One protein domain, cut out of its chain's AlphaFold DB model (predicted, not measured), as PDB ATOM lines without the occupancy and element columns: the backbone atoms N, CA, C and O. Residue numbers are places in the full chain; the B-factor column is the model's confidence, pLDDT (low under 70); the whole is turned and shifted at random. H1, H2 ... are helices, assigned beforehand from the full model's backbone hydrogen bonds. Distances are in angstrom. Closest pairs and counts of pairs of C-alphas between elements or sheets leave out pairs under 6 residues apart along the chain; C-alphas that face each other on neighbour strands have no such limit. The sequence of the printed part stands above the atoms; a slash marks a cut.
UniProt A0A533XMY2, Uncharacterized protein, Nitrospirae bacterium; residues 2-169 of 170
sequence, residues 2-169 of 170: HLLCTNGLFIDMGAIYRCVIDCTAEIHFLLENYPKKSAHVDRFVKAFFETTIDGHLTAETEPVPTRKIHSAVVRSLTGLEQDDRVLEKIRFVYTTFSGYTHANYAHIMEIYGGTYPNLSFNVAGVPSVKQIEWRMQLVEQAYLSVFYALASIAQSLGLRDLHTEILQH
ATOM      1  N   HIS A   2      38.902  59.518 -49.559       90.00
ATOM      2  CA  HIS A   2      39.111  60.339 -50.773       90.00
ATOM      3  C   HIS A   2      40.541  60.242 -51.336       90.00
ATOM      4  O   HIS A   2      40.719  59.815 -52.468       90.00
ATOM      5  N   LEU A   3      41.558  60.550 -50.516       91.50
ATOM      6  CA  LEU A   3      42.972  60.462 -50.908       91.50
ATOM      7  C   LEU A   3      43.352  59.080 -51.464       91.50
ATOM      8  O   LEU A   3      44.114  58.984 -52.418       91.50
ATOM      9  N   LEU A   4      42.820  58.009 -50.878       89.62
ATOM     10  CA  LEU A   4      43.114  56.641 -51.301       89.62
ATOM     11  C   LEU A   4      42.472  56.351 -52.660       89.62
ATOM     12  O   LEU A   4      43.162  55.918 -53.577       89.62
ATOM     13  N   CYS A   5      41.186  56.680 -52.829       87.56
ATOM     14  CA  CYS A   5      40.484  56.523 -54.103       87.56
ATOM     15  C   CYS A   5      41.142  57.309 -55.235       87.56
ATOM     16  O   CYS A   5      41.332  56.754 -56.312       87.56
ATOM     17  N   THR A   6      41.520  58.570 -55.006       89.94
ATOM     18  CA  THR A   6      42.145  59.409 -56.043       89.94
ATOM     19  C   THR A   6      43.508  58.897 -56.494       89.94
ATOM     20  O   THR A   6      43.924  59.195 -57.606       89.94
ATOM     21  N   ASN A   7      44.189  58.119 -55.650       88.44
ATOM     22  CA  ASN A   7      45.456  57.466 -55.977       88.44
ATOM     23  C   ASN A   7      45.268  55.990 -56.377       88.44
ATOM     24  O   ASN A   7      46.243  55.257 -56.481       88.44
ATOM     25  N   GLY A   8      44.027  55.528 -56.570       85.31
ATOM     26  CA  GLY A   8      43.741  54.148 -56.966       85.31
ATOM     27  C   GLY A   8      44.069  53.093 -55.902       85.31
ATOM     28  O   GLY A   8      44.215  51.923 -56.242       85.31
ATOM     29  N   LEU A   9      44.201  53.483 -54.629       89.75
ATOM     30  CA  LEU A   9      44.482  52.599 -53.490       89.75
ATOM     31  C   LEU A   9      43.174  51.993 -52.958       89.75
ATOM     32  O   LEU A   9      42.679  52.333 -51.879       89.75
ATOM     33  N   PHE A  10      42.546  51.147 -53.775       88.50
ATOM     34  CA  PHE A  10      41.186  50.672 -53.521       88.50
ATOM     35  C   PHE A  10      41.089  49.611 -52.426       88.50
ATOM     36  O   PHE A  10      40.031  49.498 -51.810       88.50
ATOM     37  N   ILE A  11      42.175  48.892 -52.140       88.81
ATOM     38  CA  ILE A  11      42.225  47.901 -51.059       88.81
ATOM     39  C   ILE A  11      42.081  48.596 -49.706       88.81
ATOM     40  O   ILE A  11      41.157  48.298 -48.948       88.81
ATOM     41  N   ASP A  12      42.943  49.580 -49.441       89.12
ATOM     42  CA  ASP A  12      42.915  50.382 -48.220       89.12
ATOM     43  C   ASP A  12      41.586  51.126 -48.077       89.12
ATOM     44  O   ASP A  12      40.997  51.176 -46.997       89.12
ATOM     45  N   MET A  13      41.065  51.671 -49.182       92.50
ATOM     46  CA  MET A  13      39.746  52.293 -49.166       92.50
ATOM     47  C   MET A  13      38.643  51.292 -48.813       92.50
ATOM     48  O   MET A  13      37.820  51.604 -47.955       92.50
ATOM     49  N   GLY A  14      38.632  50.108 -49.430       91.38
ATOM     50  CA  GLY A  14      37.635  49.071 -49.178       91.38
ATOM     51  C   GLY A  14      37.656  48.587 -47.729       91.38
ATOM     52  O   GLY A  14      36.595  48.420 -47.127       91.38
ATOM     53  N   ALA A  15      38.847  48.446 -47.140       92.00
ATOM     54  CA  ALA A  15      39.013  48.114 -45.727       92.00
ATOM     55  C   ALA A  15      38.469  49.218 -44.801       92.00
ATOM     56  O   ALA A  15      37.729  48.924 -43.865       92.00
ATOM     57  N   ILE A  16      38.751  50.495 -45.080       93.69
ATOM     58  CA  ILE A  16      38.200  51.604 -44.282       93.69
ATOM     59  C   ILE A  16      36.678  51.688 -44.438       93.69
ATOM     60  O   ILE A  16      35.965  51.851 -43.449       93.69
ATOM     61  N   TYR A  17      36.167  51.550 -45.661       94.50
ATOM     62  CA  TYR A  17      34.732  51.556 -45.937       94.50
ATOM     63  C   TYR A  17      34.017  50.438 -45.165       94.50
ATOM     64  O   TYR A  17      32.981  50.670 -44.543       94.50
ATOM     65  N   ARG A  18      34.619  49.241 -45.116       94.12
ATOM     66  CA  ARG A  18      34.141  48.114 -44.310       94.12
ATOM     67  C   ARG A  18      34.007  48.478 -42.829       94.12
ATOM     68  O   ARG A  18      32.972  48.157 -42.243       94.12
ATOM     69  N   CYS A  19      35.008  49.149 -42.255       94.00
ATOM     70  CA  CYS A  19      34.984  49.606 -40.863       94.00
ATOM     71  C   CYS A  19      33.900  50.662 -40.614       94.00
ATOM     72  O   CYS A  19      33.195  50.584 -39.610       94.00
ATOM     73  N   VAL A  20      33.729  51.623 -41.529       95.38
ATOM     74  CA  VAL A  20      32.676  52.650 -41.417       95.38
ATOM     75  C   VAL A  20      31.288  52.007 -41.417       95.38
ATOM     76  O   VAL A  20      30.443  52.370 -40.597       95.38
ATOM     77  N   ILE A  21      31.058  51.016 -42.281       94.31
ATOM     78  CA  ILE A  21      29.786  50.284 -42.311       94.31
ATOM     79  C   ILE A  21      29.541  49.513 -41.011       94.31
ATOM     80  O   ILE A  21      28.415  49.536 -40.525       94.31
ATOM     81  N   ASP A  22      30.555  48.860 -40.434       93.81
ATOM     82  CA  ASP A  22      30.390  48.192 -39.132       93.81
ATOM     83  C   ASP A  22      29.991  49.188 -38.052       93.81
ATOM     84  O   ASP A  22      28.961  49.013 -37.408       93.81
ATOM     85  N   CYS A  23      30.754  50.274 -37.912       95.12
ATOM     86  CA  CYS A  23      30.512  51.264 -36.869       95.12
ATOM     87  C   CYS A  23      29.108  51.873 -36.990       95.12
ATOM     88  O   CYS A  23      28.391  52.009 -36.000       95.12
ATOM     89  N   THR A  24      28.683  52.225 -38.207       95.44
ATOM     90  CA  THR A  24      27.351  52.806 -38.433       95.44
ATOM     91  C   THR A  24      26.239  51.779 -38.188       95.44
ATOM     92  O   THR A  24      25.241  52.105 -37.543       95.44
ATOM     93  N   ALA A  25      26.416  50.519 -38.602       95.00
ATOM     94  CA  ALA A  25      25.463  49.445 -38.325       95.00
ATOM     95  C   ALA A  25      25.324  49.151 -36.821       95.00
ATOM     96  O   ALA A  25      24.212  48.951 -36.325       95.00
ATOM     97  N   GLU A  26      26.435  49.153 -36.090       95.38
ATOM     98  CA  GLU A  26      26.476  48.973 -34.639       95.38
ATOM     99  C   GLU A  26      25.783  50.123 -33.903       95.38
ATOM    100  O   GLU A  26      25.015  49.868 -32.976       95.38
ATOM    101  N   ILE A  27      25.955  51.369 -34.358       95.50
ATOM    102  CA  ILE A  27      25.208  52.522 -33.832       95.50
ATOM    103  C   ILE A  27      23.700  52.293 -33.977       95.50
ATOM    104  O   ILE A  27      22.972  52.381 -32.989       95.50
ATOM    105  N   HIS A  28      23.214  51.938 -35.169       93.69
ATOM    106  CA  HIS A  28      21.787  51.656 -35.369       93.69
ATOM    107  C   HIS A  28      21.289  50.502 -34.488       93.69
ATOM    108  O   HIS A  28      20.193  50.573 -33.933       93.69
ATOM    109  N   PHE A  29      22.102  49.459 -34.308       94.94
ATOM    110  CA  PHE A  29      21.784  48.350 -33.412       94.94
ATOM    111  C   PHE A  29      21.667  48.785 -31.942       94.94
ATOM    112  O   PHE A  29      20.737  48.365 -31.253       94.94
ATOM    113  N   LEU A  30      22.570  49.644 -31.463       94.44
ATOM    114  CA  LEU A  30      22.529  50.183 -30.100       94.44
ATOM    115  C   LEU A  30      21.325  51.108 -29.873       94.44
ATOM    116  O   LEU A  30      20.765  51.133 -28.775       94.44
ATOM    117  N   LEU A  31      20.930  51.862 -30.899       92.38
ATOM    118  CA  LEU A  31      19.861  52.854 -30.812       92.38
ATOM    119  C   LEU A  31      18.455  52.292 -31.019       92.38
ATOM    120  O   LEU A  31      17.498  52.946 -30.613       92.38
ATOM    121  N   GLU A  32      18.321  51.096 -31.597       88.50
ATOM    122  CA  GLU A  32      17.052  50.512 -32.054       88.50
ATOM    123  C   GLU A  32      15.881  50.667 -31.070       88.50
ATOM    124  O   GLU A  32      14.766  50.985 -31.472       88.50
ATOM    125  N   ASN A  33      16.127  50.436 -29.780       88.19
ATOM    126  CA  ASN A  33      15.110  50.528 -28.731       88.19
ATOM    127  C   ASN A  33      15.472  51.535 -27.632       88.19
ATOM    128  O   ASN A  33      14.839  51.545 -26.572       88.19
ATOM    129  N   TYR A  34      16.492  52.368 -27.856       90.50
ATOM    130  CA  TYR A  34      16.975  53.316 -26.858       90.50
ATOM    131  C   TYR A  34      15.824  54.211 -26.344       90.50
ATOM    132  O   TYR A  34      15.019  54.688 -27.146       90.50
ATOM    133  N   PRO A  35      15.702  54.444 -25.019       91.50
ATOM    134  CA  PRO A  35      16.650  54.107 -23.948       91.50
ATOM    135  C   PRO A  35      16.527  52.683 -23.381       91.50
ATOM    136  O   PRO A  35      17.280  52.315 -22.479       91.50
ATOM    137  N   LYS A  36      15.590  51.863 -23.873       91.44
ATOM    138  CA  LYS A  36      15.451  50.473 -23.426       91.44
ATOM    139  C   LYS A  36      16.581  49.633 -24.016       91.44
ATOM    140  O   LYS A  36      16.794  49.614 -25.226       91.44
ATOM    141  N   LYS A  37      17.283  48.892 -23.159       89.00
ATOM    142  CA  LYS A  37      18.333  47.960 -23.579       89.00
ATOM    143  C   LYS A  37      17.756  46.560 -23.724       89.00
ATOM    144  O   LYS A  37      17.012  46.093 -22.864       89.00
ATOM    145  N   SER A  38      18.086  45.897 -24.828       91.56
ATOM    146  CA  SER A  38      17.829  44.467 -24.985       91.56
ATOM    147  C   SER A  38      18.996  43.661 -24.411       91.56
ATOM    148  O   SER A  38      20.125  44.146 -24.359       91.56
ATOM    149  N   ALA A  39      18.762  42.387 -24.086       92.94
ATOM    150  CA  ALA A  39      19.836  41.481 -23.664       92.94
ATOM    151  C   ALA A  39      20.952  41.331 -24.721       92.94
ATOM    152  O   ALA A  39      22.083  40.977 -24.391       92.94
ATOM    153  N   HIS A  40      20.648  41.583 -26.000       94.31
ATOM    154  CA  HIS A  40      21.660  41.618 -27.053       94.31
ATOM    155  C   HIS A  40      22.512  42.890 -26.982       94.31
ATOM    156  O   HIS A  40      23.722  42.791 -27.139       94.31
ATOM    157  N   VAL A  41      21.915  44.052 -26.704       94.31
ATOM    158  CA  VAL A  41      22.659  45.309 -26.522       94.31
ATOM    159  C   VAL A  41      23.596  45.213 -25.318       94.31
ATOM    160  O   VAL A  41      24.776  45.520 -25.451       94.31
ATOM    161  N   ASP A  42      23.120  44.707 -24.177       94.00
ATOM    162  CA  ASP A  42      23.972  44.546 -22.989       94.00
ATOM    163  C   ASP A  42      25.153  43.603 -23.257       94.00
ATOM    164  O   ASP A  42      26.290  43.900 -22.889       94.00
ATOM    165  N   ARG A  43      24.906  42.493 -23.965       94.19
ATOM    166  CA  ARG A  43      25.959  41.553 -24.372       94.19
ATOM    167  C   ARG A  43      26.966  42.185 -25.323       94.19
ATOM    168  O   ARG A  43      28.158  41.968 -25.153       94.19
ATOM    169  N   PHE A  44      26.493  42.942 -26.312       93.88
ATOM    170  CA  PHE A  44      27.354  43.637 -27.264       93.88
ATOM    171  C   PHE A  44      28.290  44.607 -26.542       93.88
ATOM    172  O   PHE A  44      29.499  44.537 -26.729       93.88
ATOM    173  N   VAL A  45      27.743  45.452 -25.661       92.69
ATOM    174  CA  VAL A  45      28.529  46.423 -24.887       92.69
ATOM    175  C   VAL A  45      29.536  45.714 -23.981       92.69
ATOM    176  O   VAL A  45      30.694  46.117 -23.928       92.69
ATOM    177  N   LYS A  46      29.127  44.633 -23.304       91.38
ATOM    178  CA  LYS A  46      30.031  43.839 -22.465       91.38
ATOM    179  C   LYS A  46      31.187  43.250 -23.279       91.38
ATOM    180  O   LYS A  46      32.337  43.468 -22.920       91.38
ATOM    181  N   ALA A  47      30.887  42.571 -24.387       90.38
ATOM    182  CA  ALA A  47      31.901  41.984 -25.262       90.38
ATOM    183  C   ALA A  47      32.863  43.047 -25.818       90.38
ATOM    184  O   ALA A  47      34.069  42.834 -25.796       90.38
ATOM    185  N   PHE A  48      32.344  44.207 -26.237       88.69
ATOM    186  CA  PHE A  48      33.144  45.324 -26.746       88.69
ATOM    187  C   PHE A  48      34.211  45.790 -25.742       88.69
ATOM    188  O   PHE A  48      35.364  45.987 -26.114       88.69
ATOM    189  N   PHE A  49      33.845  45.936 -24.463       86.94
ATOM    190  CA  PHE A  49      34.786  46.351 -23.416       86.94
ATOM    191  C   PHE A  49      35.711  45.228 -22.928       86.94
ATOM    192  O   PHE A  49      36.754  45.520 -22.349       86.94
ATOM    193  N   GLU A  50      35.365  43.959 -23.152       86.75
ATOM    194  CA  GLU A  50      36.262  42.828 -22.884       86.75
ATOM    195  C   GLU A  50      37.348  42.700 -23.963       86.75
ATOM    196  O   GLU A  50      38.493  42.374 -23.656       86.75
ATOM    197  N   THR A  51      37.022  43.014 -25.219       74.88
ATOM    198  CA  THR A  51      37.976  43.043 -26.334       74.88
ATOM    199  C   THR A  51      38.761  44.357 -26.361       74.88
ATOM    200  O   THR A  51      38.522  45.218 -27.205       74.88
ATOM    201  N   THR A  52      39.703  44.535 -25.436       69.06
ATOM    202  CA  THR A  52      40.652  45.666 -25.462       69.06
ATOM    203  C   THR A  52      42.046  45.194 -25.859       69.06
ATOM    204  O   THR A  52      42.386  44.032 -25.682       69.06
ATOM    205  N   ILE A  53      42.864  46.091 -26.415       64.81
ATOM    206  CA  ILE A  53      44.246  45.779 -26.834       64.81
ATOM    207  C   ILE A  53      45.123  45.387 -25.626       64.81
ATOM    208  O   ILE A  53      46.078  44.628 -25.780       64.81
ATOM    209  N   ASP A  54      44.760  45.858 -24.429       66.56
ATOM    210  CA  ASP A  54      45.551  45.727 -23.200       66.56
ATOM    211  C   ASP A  54      45.093  44.571 -22.282       66.56
ATOM    212  O   ASP A  54      45.778  44.234 -21.315       66.56
ATOM    213  N   GLY A  55      43.951  43.943 -22.581       54.19
ATOM    214  CA  GLY A  55      43.451  42.723 -21.941       54.19
ATOM    215  C   GLY A  55      43.507  41.569 -22.937       54.19
ATOM    216  O   GLY A  55      43.416  41.784 -24.138       54.19
ATOM    217  N   HIS A  56      43.718  40.335 -22.482       55.25
ATOM    218  CA  HIS A  56      43.819  39.176 -23.375       55.25
ATOM    219  C   HIS A  56      42.721  39.181 -24.459       55.25
ATOM    220  O   HIS A  56      41.544  39.294 -24.138       55.25
ATOM    221  N   LEU A  57      43.102  39.000 -25.736       63.75
ATOM    222  CA  LEU A  57      42.201  38.942 -26.910       63.75
ATOM    223  C   LEU A  57      41.112  37.849 -26.819       63.75
ATOM    224  O   LEU A  57      40.310  37.667 -27.733       63.75
ATOM    225  N   THR A  58      41.107  37.079 -25.737       66.38
ATOM    226  CA  THR A  58      40.071  36.130 -25.361       66.38
ATOM    227  C   THR A  58      38.983  36.854 -24.570       66.38
ATOM    228  O   THR A  58      39.108  37.035 -23.360       66.38
ATOM    229  N   ALA A  59      37.908  37.245 -25.252       71.88
ATOM    230  CA  ALA A  59      36.690  37.692 -24.585       71.88
ATOM    231  C   ALA A  59      36.001  36.509 -23.882       71.88
ATOM    232  O   ALA A  59      35.915  35.414 -24.443       71.88
ATOM    233  N   GLU A  60      35.484  36.730 -22.674       83.88
ATOM    234  CA  GLU A  60      34.646  35.743 -21.977       83.88
ATOM    235  C   GLU A  60      33.213  35.754 -22.526       83.88
ATOM    236  O   GLU A  60      32.515  34.738 -22.540       83.88
ATOM    237  N   THR A  61      32.763  36.918 -22.988       88.25
ATOM    238  CA  THR A  61      31.438  37.134 -23.550       88.25
ATOM    239  C   THR A  61      31.425  36.797 -25.031       88.25
ATOM    240  O   THR A  61      32.141  37.390 -25.836       88.25
ATOM    241  N   GLU A  62      30.533  35.883 -25.410       89.50
ATOM    242  CA  GLU A  62      30.282  35.585 -26.817       89.50
ATOM    243  C   GLU A  62      29.760  36.844 -27.546       89.50
ATOM    244  O   GLU A  62      28.744  37.422 -27.123       89.50
ATOM    245  N   PRO A  63      30.407  37.269 -28.647       89.25
ATOM    246  CA  PRO A  63      29.993  38.450 -29.387       89.25
ATOM    247  C   PRO A  63      28.612  38.254 -30.016       89.25
ATOM    248  O   PRO A  63      28.208  37.154 -30.404       89.25
ATOM    249  N   VAL A  64      27.859  39.348 -30.144       93.50
ATOM    250  CA  VAL A  64      26.560  39.304 -30.821       93.50
ATOM    251  C   VAL A  64      26.773  38.979 -32.303       93.50
ATOM    252  O   VAL A  64      27.541  39.670 -32.970       93.50
ATOM    253  N   PRO A  65      26.071  37.977 -32.866       93.19
ATOM    254  CA  PRO A  65      26.225  37.643 -34.276       93.19
ATOM    255  C   PRO A  65      25.870  38.827 -35.179       93.19
ATOM    256  O   PRO A  65      24.770  39.371 -35.066       93.19
ATOM    257  N   THR A  66      26.716  39.147 -36.159       92.31
ATOM    258  CA  THR A  66      26.517  40.270 -37.098       92.31
ATOM    259  C   THR A  66      25.150  40.254 -37.787       92.31
ATOM    260  O   THR A  66      24.543  41.297 -38.012       92.31
ATOM    261  N   ARG A  67      24.577  39.067 -38.045       91.62
ATOM    262  CA  ARG A  67      23.211  38.944 -38.586       91.62
ATOM    263  C   ARG A  67      22.153  39.663 -37.738       91.62
ATOM    264  O   ARG A  67      21.182  40.157 -38.294       91.62
ATOM    265  N   LYS A  68      22.322  39.706 -36.410       92.69
ATOM    266  CA  LYS A  68      21.408  40.390 -35.482       92.69
ATOM    267  C   LYS A  68      21.553  41.906 -35.589       92.69
ATOM    268  O   LYS A  68      20.532  42.585 -35.591       92.69
ATOM    269  N   ILE A  69      22.785  42.390 -35.746       94.62
ATOM    270  CA  ILE A  69      23.100  43.803 -35.986       94.62
ATOM    271  C   ILE A  69      22.449  44.247 -37.302       94.62
ATOM    272  O   ILE A  69      21.636  45.163 -37.301       94.62
ATOM    273  N   HIS A  70      22.670  43.520 -38.403       93.50
ATOM    274  CA  HIS A  70      22.039  43.835 -39.692       93.50
ATOM    275  C   HIS A  70      20.509  43.819 -39.635       93.50
ATOM    276  O   HIS A  70      19.865  44.697 -40.199       93.50
ATOM    277  N   SER A  71      19.908  42.850 -38.941       91.69
ATOM    278  CA  SER A  71      18.453  42.835 -38.768       91.69
ATOM    279  C   SER A  71      17.936  44.054 -37.999       91.69
ATOM    280  O   SER A  71      16.823  44.484 -38.284       91.69
ATOM    281  N   ALA A  72      18.708  44.608 -37.056       90.81
ATOM    282  CA  ALA A  72      18.347  45.845 -36.363       90.81
ATOM    283  C   ALA A  72      18.485  47.079 -37.262       90.81
ATOM    284  O   ALA A  72      17.600  47.926 -37.269       90.81
ATOM    285  N   VAL A  73      19.528  47.135 -38.101       90.25
ATOM    286  CA  VAL A  73      19.668  48.183 -39.127       90.25
ATOM    287  C   VAL A  73      18.442  48.215 -40.039       90.25
ATOM    288  O   VAL A  73      17.875  49.278 -40.261       90.25
ATOM    289  N   VAL A  74      17.981  47.054 -40.520       90.31
ATOM    290  CA  VAL A  74      16.773  46.969 -41.358       90.31
ATOM    291  C   VAL A  74      15.570  47.579 -40.648       90.31
ATOM    292  O   VAL A  74      14.911  48.435 -41.225       90.31
ATOM    293  N   ARG A  75      15.313  47.188 -39.394       89.75
ATOM    294  CA  ARG A  75      14.182  47.716 -38.615       89.75
ATOM    295  C   ARG A  75      14.300  49.220 -38.376       89.75
ATOM    296  O   ARG A  75      13.308  49.931 -38.510       89.75
ATOM    297  N   SER A  76      15.508  49.706 -38.093       84.31
ATOM    298  CA  SER A  76      15.783  51.135 -37.920       84.31
ATOM    299  C   SER A  76      15.539  51.939 -39.199       84.31
ATOM    300  O   SER A  76      15.102  53.081 -39.105       84.31
ATOM    301  N   LEU A  77      15.834  51.379 -40.376       80.38
ATOM    302  CA  LEU A  77      15.692  52.077 -41.657       80.38
ATOM    303  C   LEU A  77      14.271  52.011 -42.223       80.38
ATOM    304  O   LEU A  77      13.808  52.979 -42.820       80.38
ATOM    305  N   THR A  78      13.586  50.874 -42.087       82.69
ATOM    306  CA  THR A  78      12.271  50.665 -42.715       82.69
ATOM    307  C   THR A  78      11.103  50.985 -41.790       82.69
ATOM    308  O   THR A  78       9.985  51.151 -42.274       82.69
ATOM    309  N   GLY A  79      11.323  51.039 -40.472       77.12
ATOM    310  CA  GLY A  79      10.245  51.134 -39.484       77.12
ATOM    311  C   GLY A  79       9.335  49.895 -39.441       77.12
ATOM    312  O   GLY A  79       8.298  49.927 -38.782       77.12
ATOM    313  N   LEU A  80       9.702  48.813 -40.141       72.19
ATOM    314  CA  LEU A  80       8.968  47.547 -40.234       72.19
ATOM    315  C   LEU A  80       9.772  46.412 -39.586       72.19
ATOM    316  O   LEU A  80      10.995  46.484 -39.508       72.19
ATOM    317  N   GLU A  81       9.102  45.334 -39.156       71.25
ATOM    318  CA  GLU A  81       9.743  44.241 -38.400       71.25
ATOM    319  C   GLU A  81      10.880  43.530 -39.156       71.25
ATOM    320  O   GLU A  81      11.896  43.212 -38.540       71.25
ATOM    321  N   GLN A  82      10.770  43.302 -40.466       75.62
ATOM    322  CA  GLN A  82      11.866  42.873 -41.347       75.62
ATOM    323  C   GLN A  82      11.489  43.168 -42.808       75.62
ATOM    324  O   GLN A  82      10.359  42.921 -43.219       75.62
ATOM    325  N   ASP A  83      12.453  43.640 -43.599       85.94
ATOM    326  CA  ASP A  83      12.381  43.682 -45.063       85.94
ATOM    327  C   ASP A  83      13.529  42.833 -45.623       85.94
ATOM    328  O   ASP A  83      14.702  43.213 -45.539       85.94
ATOM    329  N   ASP A  84      13.190  41.669 -46.180       87.69
ATOM    330  CA  ASP A  84      14.168  40.705 -46.690       87.69
ATOM    331  C   ASP A  84      14.993  41.262 -47.855       87.69
ATOM    332  O   ASP A  84      16.178  40.949 -47.974       87.69
ATOM    333  N   ARG A  85      14.411  42.137 -48.684       89.50
ATOM    334  CA  ARG A  85      15.112  42.739 -49.828       89.50
ATOM    335  C   ARG A  85      16.159  43.733 -49.346       89.50
ATOM    336  O   ARG A  85      17.257  43.798 -49.897       89.50
ATOM    337  N   VAL A  86      15.830  44.521 -48.325       89.31
ATOM    338  CA  VAL A  86      16.783  45.449 -47.700       89.31
ATOM    339  C   VAL A  86      17.867  44.669 -46.958       89.31
ATOM    340  O   VAL A  86      19.051  44.981 -47.099       89.31
ATOM    341  N   LEU A  87      17.495  43.609 -46.237       90.44
ATOM    342  CA  LEU A  87      18.440  42.746 -45.531       90.44
ATOM    343  C   LEU A  87      19.434  42.072 -46.484       90.44
ATOM    344  O   LEU A  87      20.630  42.021 -46.191       90.44
ATOM    345  N   GLU A  88      18.958  41.567 -47.622       92.50
ATOM    346  CA  GLU A  88      19.797  40.969 -48.659       92.50
ATOM    347  C   GLU A  88      20.808  41.982 -49.205       92.50
ATOM    348  O   GLU A  88      21.999  41.679 -49.281       92.50
ATOM    349  N   LYS A  89      20.371  43.215 -49.490       91.50
ATOM    350  CA  LYS A  89      21.265  44.293 -49.939       91.50
ATOM    351  C   LYS A  89      22.333  44.636 -48.904       91.50
ATOM    352  O   LYS A  89      23.505  44.737 -49.260       91.50
ATOM    353  N   ILE A  90      21.960  44.767 -47.630       90.62
ATOM    354  CA  ILE A  90      22.918  45.034 -46.544       90.62
ATOM    355  C   ILE A  90      23.948  43.903 -46.457       90.62
ATOM    356  O   ILE A  90      25.150  44.158 -46.398       90.62
ATOM    357  N   ARG A  91      23.502  42.642 -46.515       91.44
ATOM    358  CA  ARG A  91      24.399  41.475 -46.502       91.44
ATOM    359  C   ARG A  91      25.314  41.427 -47.717       91.44
ATOM    360  O   ARG A  91      26.480  41.064 -47.570       91.44
ATOM    361  N   PHE A  92      24.807  41.775 -48.895       92.19
ATOM    362  CA  PHE A  92      25.594  41.816 -50.122       92.19
ATOM    363  C   PHE A  92      26.724  42.842 -50.019       92.19
ATOM    364  O   PHE A  92      27.884  42.504 -50.267       92.19
ATOM    365  N   VAL A  93      26.408  44.063 -49.573       90.75
ATOM    366  CA  VAL A  93      27.408  45.111 -49.332       90.75
ATOM    367  C   VAL A  93      28.429  44.620 -48.306       90.75
ATOM    368  O   VAL A  93      29.620  44.584 -48.599       90.75
ATOM    369  N   TYR A  94      27.974  44.142 -47.147       91.56
ATOM    370  CA  TYR A  94      28.853  43.619 -46.101       91.56
ATOM    371  C   TYR A  94      29.814  42.539 -46.617       91.56
ATOM    372  O   TYR A  94      31.021  42.619 -46.402       91.56
ATOM    373  N   THR A  95      29.292  41.541 -47.333       90.31
ATOM    374  CA  THR A  95      30.080  40.407 -47.842       90.31
ATOM    375  C   THR A  95      31.111  40.865 -48.868       90.31
ATOM    376  O   THR A  95      32.260  40.432 -48.806       90.31
ATOM    377  N   THR A  96      30.725  41.783 -49.759       90.06
ATOM    378  CA  THR A  96      31.628  42.384 -50.751       90.06
ATOM    379  C   THR A  96      32.804  43.065 -50.059       90.06
ATOM    380  O   THR A  96      33.961  42.823 -50.392       90.06
ATOM    381  N   PHE A  97      32.535  43.885 -49.042       90.81
ATOM    382  CA  PHE A  97      33.605  44.631 -48.389       90.81
ATOM    383  C   PHE A  97      34.426  43.791 -47.401       90.81
ATOM    384  O   PHE A  97      35.592  44.092 -47.157       90.81
ATOM    385  N   SER A  98      33.862  42.695 -46.891       89.38
ATOM    386  CA  SER A  98      34.569  41.724 -46.046       89.38
ATOM    387  C   SER A  98      35.719  41.030 -46.794       89.38
ATOM    388  O   SER A  98      36.726  40.633 -46.204       89.38
ATOM    389  N   GLY A  99      35.630  40.951 -48.127       87.69
ATOM    390  CA  GLY A  99      36.714  40.452 -48.970       87.69
ATOM    391  C   GLY A  99      38.012  41.261 -48.853       87.69
ATOM    392  O   GLY A  99      39.089  40.665 -48.883       87.69
ATOM    393  N   TYR A 100      37.926  42.582 -48.651       87.44
ATOM    394  CA  TYR A 100      39.104  43.445 -48.488       87.44
ATOM    395  C   TYR A 100      39.795  43.245 -47.134       87.44
ATOM    396  O   TYR A 100      41.015  43.343 -47.057       87.44
ATOM    397  N   THR A 101      39.049  42.913 -46.076       87.50
ATOM    398  CA  THR A 101      39.613  42.677 -44.735       87.50
ATOM    399  C   THR A 101      40.175  41.271 -44.566       87.50
ATOM    400  O   THR A 101      41.170  41.086 -43.873       87.50
ATOM    401  N   HIS A 102      39.576  40.268 -45.213       87.00
ATOM    402  CA  HIS A 102      40.033  38.874 -45.134       87.00
ATOM    403  C   HIS A 102      41.020  38.481 -46.237       87.00
ATOM    404  O   HIS A 102      41.233  37.290 -46.464       87.00
ATOM    405  N   ALA A 103      41.605  39.461 -46.934       81.62
ATOM    406  CA  ALA A 103      42.564  39.227 -48.010       81.62
ATOM    407  C   ALA A 103      42.041  38.244 -49.079       81.62
ATOM    408  O   ALA A 103      42.783  37.417 -49.612       81.62
ATOM    409  N   ASN A 104      40.743  38.314 -49.398       82.06
ATOM    410  CA  ASN A 104      40.172  37.478 -50.443       82.06
ATOM    411  C   ASN A 104      40.803  37.877 -51.779       82.06
ATOM    412  O   ASN A 104      40.671  39.024 -52.207       82.06
ATOM    413  N   TYR A 105      41.442  36.910 -52.442       76.69
ATOM    414  CA  TYR A 105      42.180  37.087 -53.691       76.69
ATOM    415  C   TYR A 105      41.464  38.000 -54.694       76.69
ATOM    416  O   TYR A 105      42.066  38.946 -55.186       76.69
ATOM    417  N   ALA A 106      40.170  37.779 -54.947       76.00
ATOM    418  CA  ALA A 106      39.413  38.548 -55.940       76.00
ATOM    419  C   ALA A 106      39.237  40.039 -55.584       76.00
ATOM    420  O   ALA A 106      38.950  40.841 -56.467       76.00
ATOM    421  N   HIS A 107      39.392  40.404 -54.309       76.56
ATOM    422  CA  HIS A 107      39.224  41.770 -53.805       76.56
ATOM    423  C   HIS A 107      40.557  42.507 -53.649       76.56
ATOM    424  O   HIS A 107      40.585  43.728 -53.759       76.56
ATOM    425  N   ILE A 108      41.655  41.786 -53.390       75.75
ATOM    426  CA  ILE A 108      42.970  42.396 -53.128       75.75
ATOM    427  C   ILE A 108      43.963  42.263 -54.287       75.75
ATOM    428  O   ILE A 108      44.921  43.024 -54.365       75.75
ATOM    429  N   MET A 109      43.761  41.319 -55.207       73.19
ATOM    430  CA  MET A 109      44.617  41.163 -56.383       73.19
ATOM    431  C   MET A 109      44.006  41.952 -57.539       73.19
ATOM    432  O   MET A 109      43.268  41.415 -58.364       73.19
ATOM    433  N   GLU A 110      44.308  43.248 -57.606       70.25
ATOM    434  CA  GLU A 110      43.924  44.086 -58.746       70.25
ATOM    435  C   GLU A 110      44.872  43.824 -59.924       70.25
ATOM    436  O   GLU A 110      45.832  44.563 -60.164       70.25
ATOM    437  N   ILE A 111      44.614  42.718 -60.627       70.62
ATOM    438  CA  ILE A 111      45.400  42.256 -61.776       70.62
ATOM    439  C   ILE A 111      44.957  42.985 -63.049       70.62
ATOM    440  O   ILE A 111      43.766  43.156 -63.302       70.62
ATOM    441  N   TYR A 112      45.915  43.385 -63.880       73.06
ATOM    442  CA  TYR A 112      45.682  43.980 -65.197       73.06
ATOM    443  C   TYR A 112      46.545  43.306 -66.271       73.06
ATOM    444  O   TYR A 112      47.364  42.446 -65.966       73.06
ATOM    445  N   GLY A 113      46.348  43.675 -67.541       67.88
ATOM    446  CA  GLY A 113      47.145  43.153 -68.662       67.88
ATOM    447  C   GLY A 113      46.545  41.946 -69.399       67.88
ATOM    448  O   GLY A 113      47.140  41.455 -70.352       67.88
ATOM    449  N   GLY A 114      45.328  41.518 -69.046       73.12
ATOM    450  CA  GLY A 114      44.555  40.549 -69.832       73.12
ATOM    451  C   GLY A 114      44.862  39.099 -69.471       73.12
ATOM    452  O   GLY A 114      44.488  38.656 -68.394       73.12
ATOM    453  N   THR A 115      45.479  38.342 -70.378       78.94
ATOM    454  CA  THR A 115      45.846  36.932 -70.170       78.94
ATOM    455  C   THR A 115      47.353  36.768 -69.974       78.94
ATOM    456  O   THR A 115      48.150  37.629 -70.351       78.94
ATOM    457  N   TYR A 116      47.764  35.649 -69.370       73.12
ATOM    458  CA  TYR A 116      49.179  35.289 -69.230       73.12
ATOM    459  C   TYR A 116      49.904  35.332 -70.596       73.12
ATOM    460  O   TYR A 116      49.326  34.864 -71.582       73.12
ATOM    461  N   PRO A 117      51.148  35.854 -70.682       82.50
ATOM    462  CA  PRO A 117      52.040  36.290 -69.594       82.50
ATOM    463  C   PRO A 117      51.895  37.761 -69.179       82.50
ATOM    464  O   PRO A 117      52.644  38.230 -68.333       82.50
ATOM    465  N   ASN A 118      50.941  38.494 -69.751       79.19
ATOM    466  CA  ASN A 118      50.844  39.946 -69.584       79.19
ATOM    467  C   ASN A 118      50.193  40.375 -68.255       79.19
ATOM    468  O   ASN A 118      50.063  41.571 -67.999       79.19
ATOM    469  N   LEU A 119      49.788  39.418 -67.412       76.19
ATOM    470  CA  LEU A 119      49.215  39.680 -66.091       76.19
ATOM    471  C   LEU A 119      50.209  40.463 -65.222       76.19
ATOM    472  O   LEU A 119      51.339  40.031 -65.013       76.19
ATOM    473  N   SER A 120      49.773  41.604 -64.702       73.88
ATOM    474  CA  SER A 120      50.549  42.499 -63.837       73.88
ATOM    475  C   SER A 120      49.719  42.948 -62.635       73.88
ATOM    476  O   SER A 120      48.491  42.919 -62.689       73.88
ATOM    477  N   PHE A 121      50.377  43.378 -61.556       74.12
ATOM    478  CA  PHE A 121      49.733  43.836 -60.318       74.12
ATOM    479  C   PHE A 121      49.923  45.335 -60.119       74.12
ATOM    480  O   PHE A 121      51.010  45.865 -60.354       74.12
ATOM    481  N   ASN A 122      48.879  46.022 -59.654       71.25
ATOM    482  CA  ASN A 122      48.983  47.435 -59.309       71.25
ATOM    483  C   ASN A 122      49.666  47.597 -57.944       71.25
ATOM    484  O   ASN A 122      49.048  47.390 -56.906       71.25
ATOM    485  N   VAL A 123      50.945  47.984 -57.945       72.94
ATOM    486  CA  VAL A 123      51.705  48.306 -56.718       72.94
ATOM    487  C   VAL A 123      51.659  49.792 -56.350       72.94
ATOM    488  O   VAL A 123      51.962  50.157 -55.221       72.94
ATOM    489  N   ALA A 124      51.274  50.648 -57.299       78.19
ATOM    490  CA  ALA A 124      51.189  52.104 -57.145       78.19
ATOM    491  C   ALA A 124      49.735  52.617 -57.179       78.19
ATOM    492  O   ALA A 124      49.502  53.796 -57.434       78.19
ATOM    493  N   GLY A 125      48.769  51.718 -56.951       82.25
ATOM    494  CA  GLY A 125      47.346  51.975 -57.153       82.25
ATOM    495  C   GLY A 125      46.913  51.855 -58.616       82.25
ATOM    496  O   GLY A 125      47.728  51.807 -59.539       82.25
ATOM    497  N   VAL A 126      45.607  51.745 -58.833       85.00
ATOM    498  CA  VAL A 126      45.024  51.583 -60.167       85.00
ATOM    499  C   VAL A 126      44.937  52.931 -60.899       85.00
ATOM    500  O   VAL A 126      44.234  53.828 -60.435       85.00
ATOM    501  N   PRO A 127      45.531  53.074 -62.100       83.44
ATOM    502  CA  PRO A 127      45.581  54.352 -62.825       83.44
ATOM    503  C   PRO A 127      44.300  54.685 -63.613       83.44
ATOM    504  O   PRO A 127      44.239  55.677 -64.337       83.44
ATOM    505  N   SER A 128      43.272  53.836 -63.551       87.75
ATOM    506  CA  SER A 128      42.061  53.994 -64.358       87.75
ATOM    507  C   SER A 128      41.136  55.075 -63.790       87.75
ATOM    508  O   SER A 128      40.465  54.859 -62.784       87.75
ATOM    509  N   VAL A 129      41.022  56.202 -64.500       88.75
ATOM    510  CA  VAL A 129      40.137  57.332 -64.144       88.75
ATOM    511  C   VAL A 129      38.692  56.880 -63.918       88.75
ATOM    512  O   VAL A 129      38.099  57.189 -62.891       88.75
ATOM    513  N   LYS A 130      38.149  56.057 -64.820       90.31
ATOM    514  CA  LYS A 130      36.778  55.535 -64.706       90.31
ATOM    515  C   LYS A 130      36.562  54.727 -63.423       90.31
ATOM    516  O   LYS A 130      35.524  54.818 -62.779       90.31
ATOM    517  N   GLN A 131      37.546  53.907 -63.061       88.19
ATOM    518  CA  GLN A 131      37.491  53.119 -61.837       88.19
ATOM    519  C   GLN A 131      37.595  53.999 -60.588       88.19
ATOM    520  O   GLN A 131      36.912  53.725 -59.602       88.19
ATOM    521  N   ILE A 132      38.413  55.053 -60.637       90.50
ATOM    522  CA  ILE A 132      38.505  56.060 -59.576       90.50
ATOM    523  C   ILE A 132      37.142  56.733 -59.385       90.50
ATOM    524  O   ILE A 132      36.622  56.719 -58.275       90.50
ATOM    525  N   GLU A 133      36.519  57.230 -60.455       90.56
ATOM    526  CA  GLU A 133      35.198  57.877 -60.410       90.56
ATOM    527  C   GLU A 133      34.119  56.971 -59.801       90.56
ATOM    528  O   GLU A 133      33.362  57.398 -58.932       90.56
ATOM    529  N   TRP A 134      34.073  55.696 -60.198       89.94
ATOM    530  CA  TRP A 134      33.127  54.737 -59.622       89.94
ATOM    531  C   TRP A 134      33.339  54.527 -58.123       89.94
ATOM    532  O   TRP A 134      32.376  54.530 -57.360       89.94
ATOM    533  N   ARG A 135      34.590  54.373 -57.677       90.00
ATOM    534  CA  ARG A 135      34.888  54.211 -56.248       90.00
ATOM    535  C   ARG A 135      34.704  55.501 -55.452       90.00
ATOM    536  O   ARG A 135      34.452  55.427 -54.253       90.00
ATOM    537  N   MET A 136      34.780  56.672 -56.081       91.19
ATOM    538  CA  MET A 136      34.496  57.942 -55.410       91.19
ATOM    539  C   MET A 136      33.053  58.024 -54.896       91.19
ATOM    540  O   MET A 136      32.837  58.588 -53.826       91.19
ATOM    541  N   GLN A 137      32.094  57.364 -55.553       90.12
ATOM    542  CA  GLN A 137      30.711  57.269 -55.059       90.12
ATOM    543  C   GLN A 137      30.619  56.557 -53.699       90.12
ATOM    544  O   GLN A 137      29.777  56.891 -52.869       90.12
ATOM    545  N   LEU A 138      31.512  55.599 -53.427       91.12
ATOM    546  CA  LEU A 138      31.576  54.922 -52.128       91.12
ATOM    547  C   LEU A 138      32.104  55.851 -51.032       91.12
ATOM    548  O   LEU A 138      31.707  55.734 -49.878       91.12
ATOM    549  N   VAL A 139      32.981  56.797 -51.378       91.31
ATOM    550  CA  VAL A 139      33.477  57.796 -50.420       91.31
ATOM    551  C   VAL A 139      32.336  58.698 -49.963       91.31
ATOM    552  O   VAL A 139      32.190  58.934 -48.765       91.31
ATOM    553  N   GLU A 140      31.521  59.159 -50.910       91.00
ATOM    554  CA  GLU A 140      30.324  59.954 -50.637       91.00
ATOM    555  C   GLU A 140      29.301  59.159 -49.816       91.00
ATOM    556  O   GLU A 140      28.833  59.637 -48.786       91.00
ATOM    557  N   GLN A 141      29.025  57.908 -50.194       91.31
ATOM    558  CA  GLN A 141      28.116  57.050 -49.433       91.31
ATOM    559  C   GLN A 141      28.595  56.859 -47.988       91.31
ATOM    560  O   GLN A 141      27.792  56.963 -47.062       91.31
ATOM    561  N   ALA A 142      29.890  56.607 -47.780       93.12
ATOM    562  CA  ALA A 142      30.426  56.413 -46.443       93.12
ATOM    563  C   ALA A 142      30.314  57.690 -45.606       93.12
ATOM    564  O   ALA A 142      29.928  57.623 -44.441       93.12
ATOM    565  N   TYR A 143      30.591  58.846 -46.212       93.12
ATOM    566  CA  TYR A 143      30.379  60.146 -45.583       93.12
ATOM    567  C   TYR A 143      28.920  60.303 -45.135       93.12
ATOM    568  O   TYR A 143      28.665  60.477 -43.944       93.12
ATOM    569  N   LEU A 144      27.959  60.116 -46.043       92.69
ATOM    570  CA  LEU A 144      26.530  60.213 -45.731       92.69
ATOM    571  C   LEU A 144      26.096  59.214 -44.651       92.69
ATOM    572  O   LEU A 144      25.323  59.561 -43.762       92.69
ATOM    573  N   SER A 145      26.623  57.986 -44.672       92.88
ATOM    574  CA  SER A 145      26.294  56.971 -43.663       92.88
ATOM    575  C   SER A 145      26.685  57.399 -42.245       92.88
ATOM    576  O   SER A 145      25.933  57.156 -41.301       92.88
ATOM    577  N   VAL A 146      27.818  58.094 -42.095       94.88
ATOM    578  CA  VAL A 146      28.255  58.641 -40.805       94.88
ATOM    579  C   VAL A 146      27.315  59.754 -40.360       94.88
ATOM    580  O   VAL A 146      26.881  59.752 -39.211       94.88
ATOM    581  N   PHE A 147      26.944  60.665 -41.261       94.25
ATOM    582  CA  PHE A 147      25.997  61.733 -40.941       94.25
ATOM    583  C   PHE A 147      24.624  61.191 -40.531       94.25
ATOM    584  O   PHE A 147      24.076  61.624 -39.519       94.25
ATOM    585  N   TYR A 148      24.093  60.187 -41.232       91.88
ATOM    586  CA  TYR A 148      22.832  59.551 -40.847       91.88
ATOM    587  C   TYR A 148      22.916  58.814 -39.508       91.88
ATOM    588  O   TYR A 148      21.960  58.854 -38.728       91.88
ATOM    589  N   ALA A 149      24.051  58.185 -39.199       94.25
ATOM    590  CA  ALA A 149      24.272  57.589 -37.886       94.25
ATOM    591  C   ALA A 149      24.311  58.665 -36.783       94.25
ATOM    592  O   ALA A 149      23.652  58.508 -35.756       94.25
ATOM    593  N   LEU A 150      25.002  59.789 -37.009       95.31
ATOM    594  CA  LEU A 150      25.035  60.927 -36.080       95.31
ATOM    595  C   LEU A 150      23.650  61.550 -35.877       95.31
ATOM    596  O   LEU A 150      23.253  61.810 -34.741       95.31
ATOM    597  N   ALA A 151      22.890  61.738 -36.957       94.00
ATOM    598  CA  ALA A 151      21.509  62.198 -36.891       94.00
ATOM    599  C   ALA A 151      20.660  61.225 -36.057       94.00
ATOM    600  O   ALA A 151      19.954  61.638 -35.139       94.00
ATOM    601  N   SER A 152      20.800  59.918 -36.289       92.50
ATOM    602  CA  SER A 152      20.092  58.895 -35.511       92.50
ATOM    603  C   SER A 152      20.430  58.978 -34.020       92.50
ATOM    604  O   SER A 152      19.523  58.936 -33.190       92.50
ATOM    605  N   ILE A 153      21.705  59.184 -33.662       95.25
ATOM    606  CA  ILE A 153      22.128  59.408 -32.269       95.25
ATOM    607  C   ILE A 153      21.434  60.644 -31.689       95.25
ATOM    608  O   ILE A 153      20.813  60.558 -30.628       95.25
ATOM    609  N   ALA A 154      21.515  61.787 -32.376       96.31
ATOM    610  CA  ALA A 154      20.926  63.038 -31.908       96.31
ATOM    611  C   ALA A 154      19.409  62.900 -31.698       96.31
ATOM    612  O   ALA A 154      18.884  63.309 -30.659       96.31
ATOM    613  N   GLN A 155      18.718  62.250 -32.636       93.06
ATOM    614  CA  GLN A 155      17.289  61.977 -32.555       93.06
ATOM    615  C   GLN A 155      16.945  61.080 -31.358       93.06
ATOM    616  O   GLN A 155      16.060  61.425 -30.573       93.06
ATOM    617  N   SER A 156      17.656  59.962 -31.173       92.81
ATOM    618  CA  SER A 156      17.428  59.032 -30.058       92.81
ATOM    619  C   SER A 156      17.718  59.653 -28.686       92.81
ATOM    620  O   SER A 156      17.072  59.290 -27.702       92.81
ATOM    621  N   LEU A 157      18.654  60.603 -28.607       94.88
ATOM    622  CA  LEU A 157      18.975  61.346 -27.381       94.88
ATOM    623  C   LEU A 157      18.067  62.566 -27.143       94.88
ATOM    624  O   LEU A 157      18.186  63.220 -26.109       94.88
ATOM    625  N   GLY A 158      17.158  62.885 -28.070       95.00
ATOM    626  CA  GLY A 158      16.266  64.043 -27.968       95.00
ATOM    627  C   GLY A 158      16.934  65.395 -28.262       95.00
ATOM    628  O   GLY A 158      16.359  66.437 -27.950       95.00
ATOM    629  N   LEU A 159      18.117  65.398 -28.884       96.81
ATOM    630  CA  LEU A 159      18.893  66.588 -29.250       96.81
ATOM    631  C   LEU A 159      18.405  67.165 -30.592       96.81
ATOM    632  O   LEU A 159      19.068  67.047 -31.621       96.81
ATOM    633  N   ARG A 160      17.209  67.763 -30.591       94.62
ATOM    634  CA  ARG A 160      16.494  68.182 -31.817       94.62
ATOM    635  C   ARG A 160      17.224  69.237 -32.651       94.62
ATOM    636  O   ARG A 160      17.197  69.151 -33.879       94.62
ATOM    637  N   ASP A 161      17.867  70.202 -32.001       96.12
ATOM    638  CA  ASP A 161      18.591  71.273 -32.698       96.12
ATOM    639  C   ASP A 161      19.796  70.697 -33.444       96.12
ATOM    640  O   ASP A 161      19.929  70.895 -34.649       96.12
ATOM    641  N   LEU A 162      20.585  69.860 -32.759       95.38
ATOM    642  CA  LEU A 162      21.723  69.154 -33.347       95.38
ATOM    643  C   LEU A 162      21.289  68.206 -34.475       95.38
ATOM    644  O   LEU A 162      21.931  68.155 -35.517       95.38
ATOM    645  N   HIS A 163      20.188  67.470 -34.299       94.88
ATOM    646  CA  HIS A 163      19.639  66.624 -35.361       94.88
ATOM    647  C   HIS A 163      19.315  67.441 -36.622       94.88
ATOM    648  O   HIS A 163      19.651  67.032 -37.731       94.88
ATOM    649  N   THR A 164      18.697  68.611 -36.448       94.19
ATOM    650  CA  THR A 164      18.341  69.504 -37.559       94.19
ATOM    651  C   THR A 164      19.583  70.079 -38.235       94.19
ATOM    652  O   THR A 164      19.635  70.115 -39.460       94.19
ATOM    653  N   GLU A 165      20.588  70.487 -37.459       95.12
ATOM    654  CA  GLU A 165      21.872  70.981 -37.965       95.12
ATOM    655  C   GLU A 165      22.597  69.916 -38.800       95.12
ATOM    656  O   GLU A 165      22.994  70.182 -39.930       95.12
ATOM    657  N   ILE A 166      22.692  68.678 -38.300       93.81
ATOM    658  CA  ILE A 166      23.335  67.569 -39.023       93.81
ATOM    659  C   ILE A 166      22.650  67.327 -40.373       93.81
ATOM    660  O   ILE A 166      23.333  67.177 -41.382       93.81
ATOM    661  N   LEU A 167      21.313  67.335 -40.414       90.44
ATOM    662  CA  LEU A 167      20.557  67.108 -41.650       90.44
ATOM    663  C   LEU A 167      20.725  68.213 -42.704       90.44
ATOM    664  O   LEU A 167      20.418  67.966 -43.863       90.44
ATOM    665  N   GLN A 168      21.215  69.402 -42.344       91.12
ATOM    666  CA  GLN A 168      21.561  70.446 -43.323       91.12
ATOM    667  C   GLN A 168      22.872  70.145 -44.066       91.12
ATOM    668  O   GLN A 168      23.158  70.775 -45.084       91.12
ATOM    669  N   HIS A 169      23.665  69.204 -43.552       84.44
ATOM    670  CA  HIS A 169      24.949  68.780 -44.106       84.44
ATOM    671  C   HIS A 169      24.911  67.383 -44.747       84.44
ATOM    672  O   HIS A 169      25.938  66.937 -45.268       84.44
TER     673      HIS A 169
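Overview. This is residues 2 to 169 of the 170 residues of an uncharacterized protein of Nitrospirae bacterium (UniProt A0A533XMY2). Two long helices, H2 and H7, lie side by side; H4 and H5 pack on another side of H2, and H8 folds back along H7. H3 sits near the last residues of H2, and in the long link that follows H3, residues 52 to 57 stick out. The printed part has 168 residues with eight named helices, H1 to H8 in order, and no named strand: all helix, part aligned, part crossed. It is only just loose, close to compact, with a radius of gyration of the C-alphas of 18.9 A, spanning 60 by 43 by 35 A.

Arrangement. Start at H1, residues 2 to 6, which touches H2, residues 10 to 31, only at the corner; their closest C-alphas, Leu 4 and Met 13, are 5.9 A apart. H2 is the hub, touching four helices. H3, residues 39 to 50, is close to H2 but not clearly touching: closest C-alphas Leu 30 and Val 41, 6.0 A. H4, residues 66 to 78, touches H2 with closest C-alphas Phe 29 and Ala 72, 5.2 A, at 70.3 degrees, only just about perpendicular. H5, residues 84 to 101, touches H2 at a steep tilt of 44 degrees, opposite ways: closest C-alphas Arg 18 and Phe 97, 5.4 A. H6, residues 105 to 108, touches H5 only at the corner. H7, residues 129 to 156, touches H2 at a shallow tilt of 18 degrees, the same way: closest C-alphas Thr 24 and Ala 149, 5.7 A. H8, residues 160 to 167, makes a helical hairpin with H7: closest C-alphas Ala 151 and His 163, 5.0 A. Every O i to N i+4 pair is within hydrogen-bond range in H1, H2, H3, H4 and H8, against 12 of 14 in H5 and 21 of 24 in H7; H6 is too short for such a pair.

Along the chain. Find C-alpha 2 at (39.111, 60.339, -50.773), where H1 begins. H2 runs 31.2 A, H5 25.6 A and H7 41.0 A; H8 ends at C-alpha 167, (20.557, 67.108, -41.650).

Size, cuts and confidence. The C-alphas farthest apart, Pro 117 and Gly 158, are 61.5 A apart. The printed part has no cut; the links H3 to H4 and H6 to H7 are long. Look for pLDDT under 70 at residues 52 to 58 and 113.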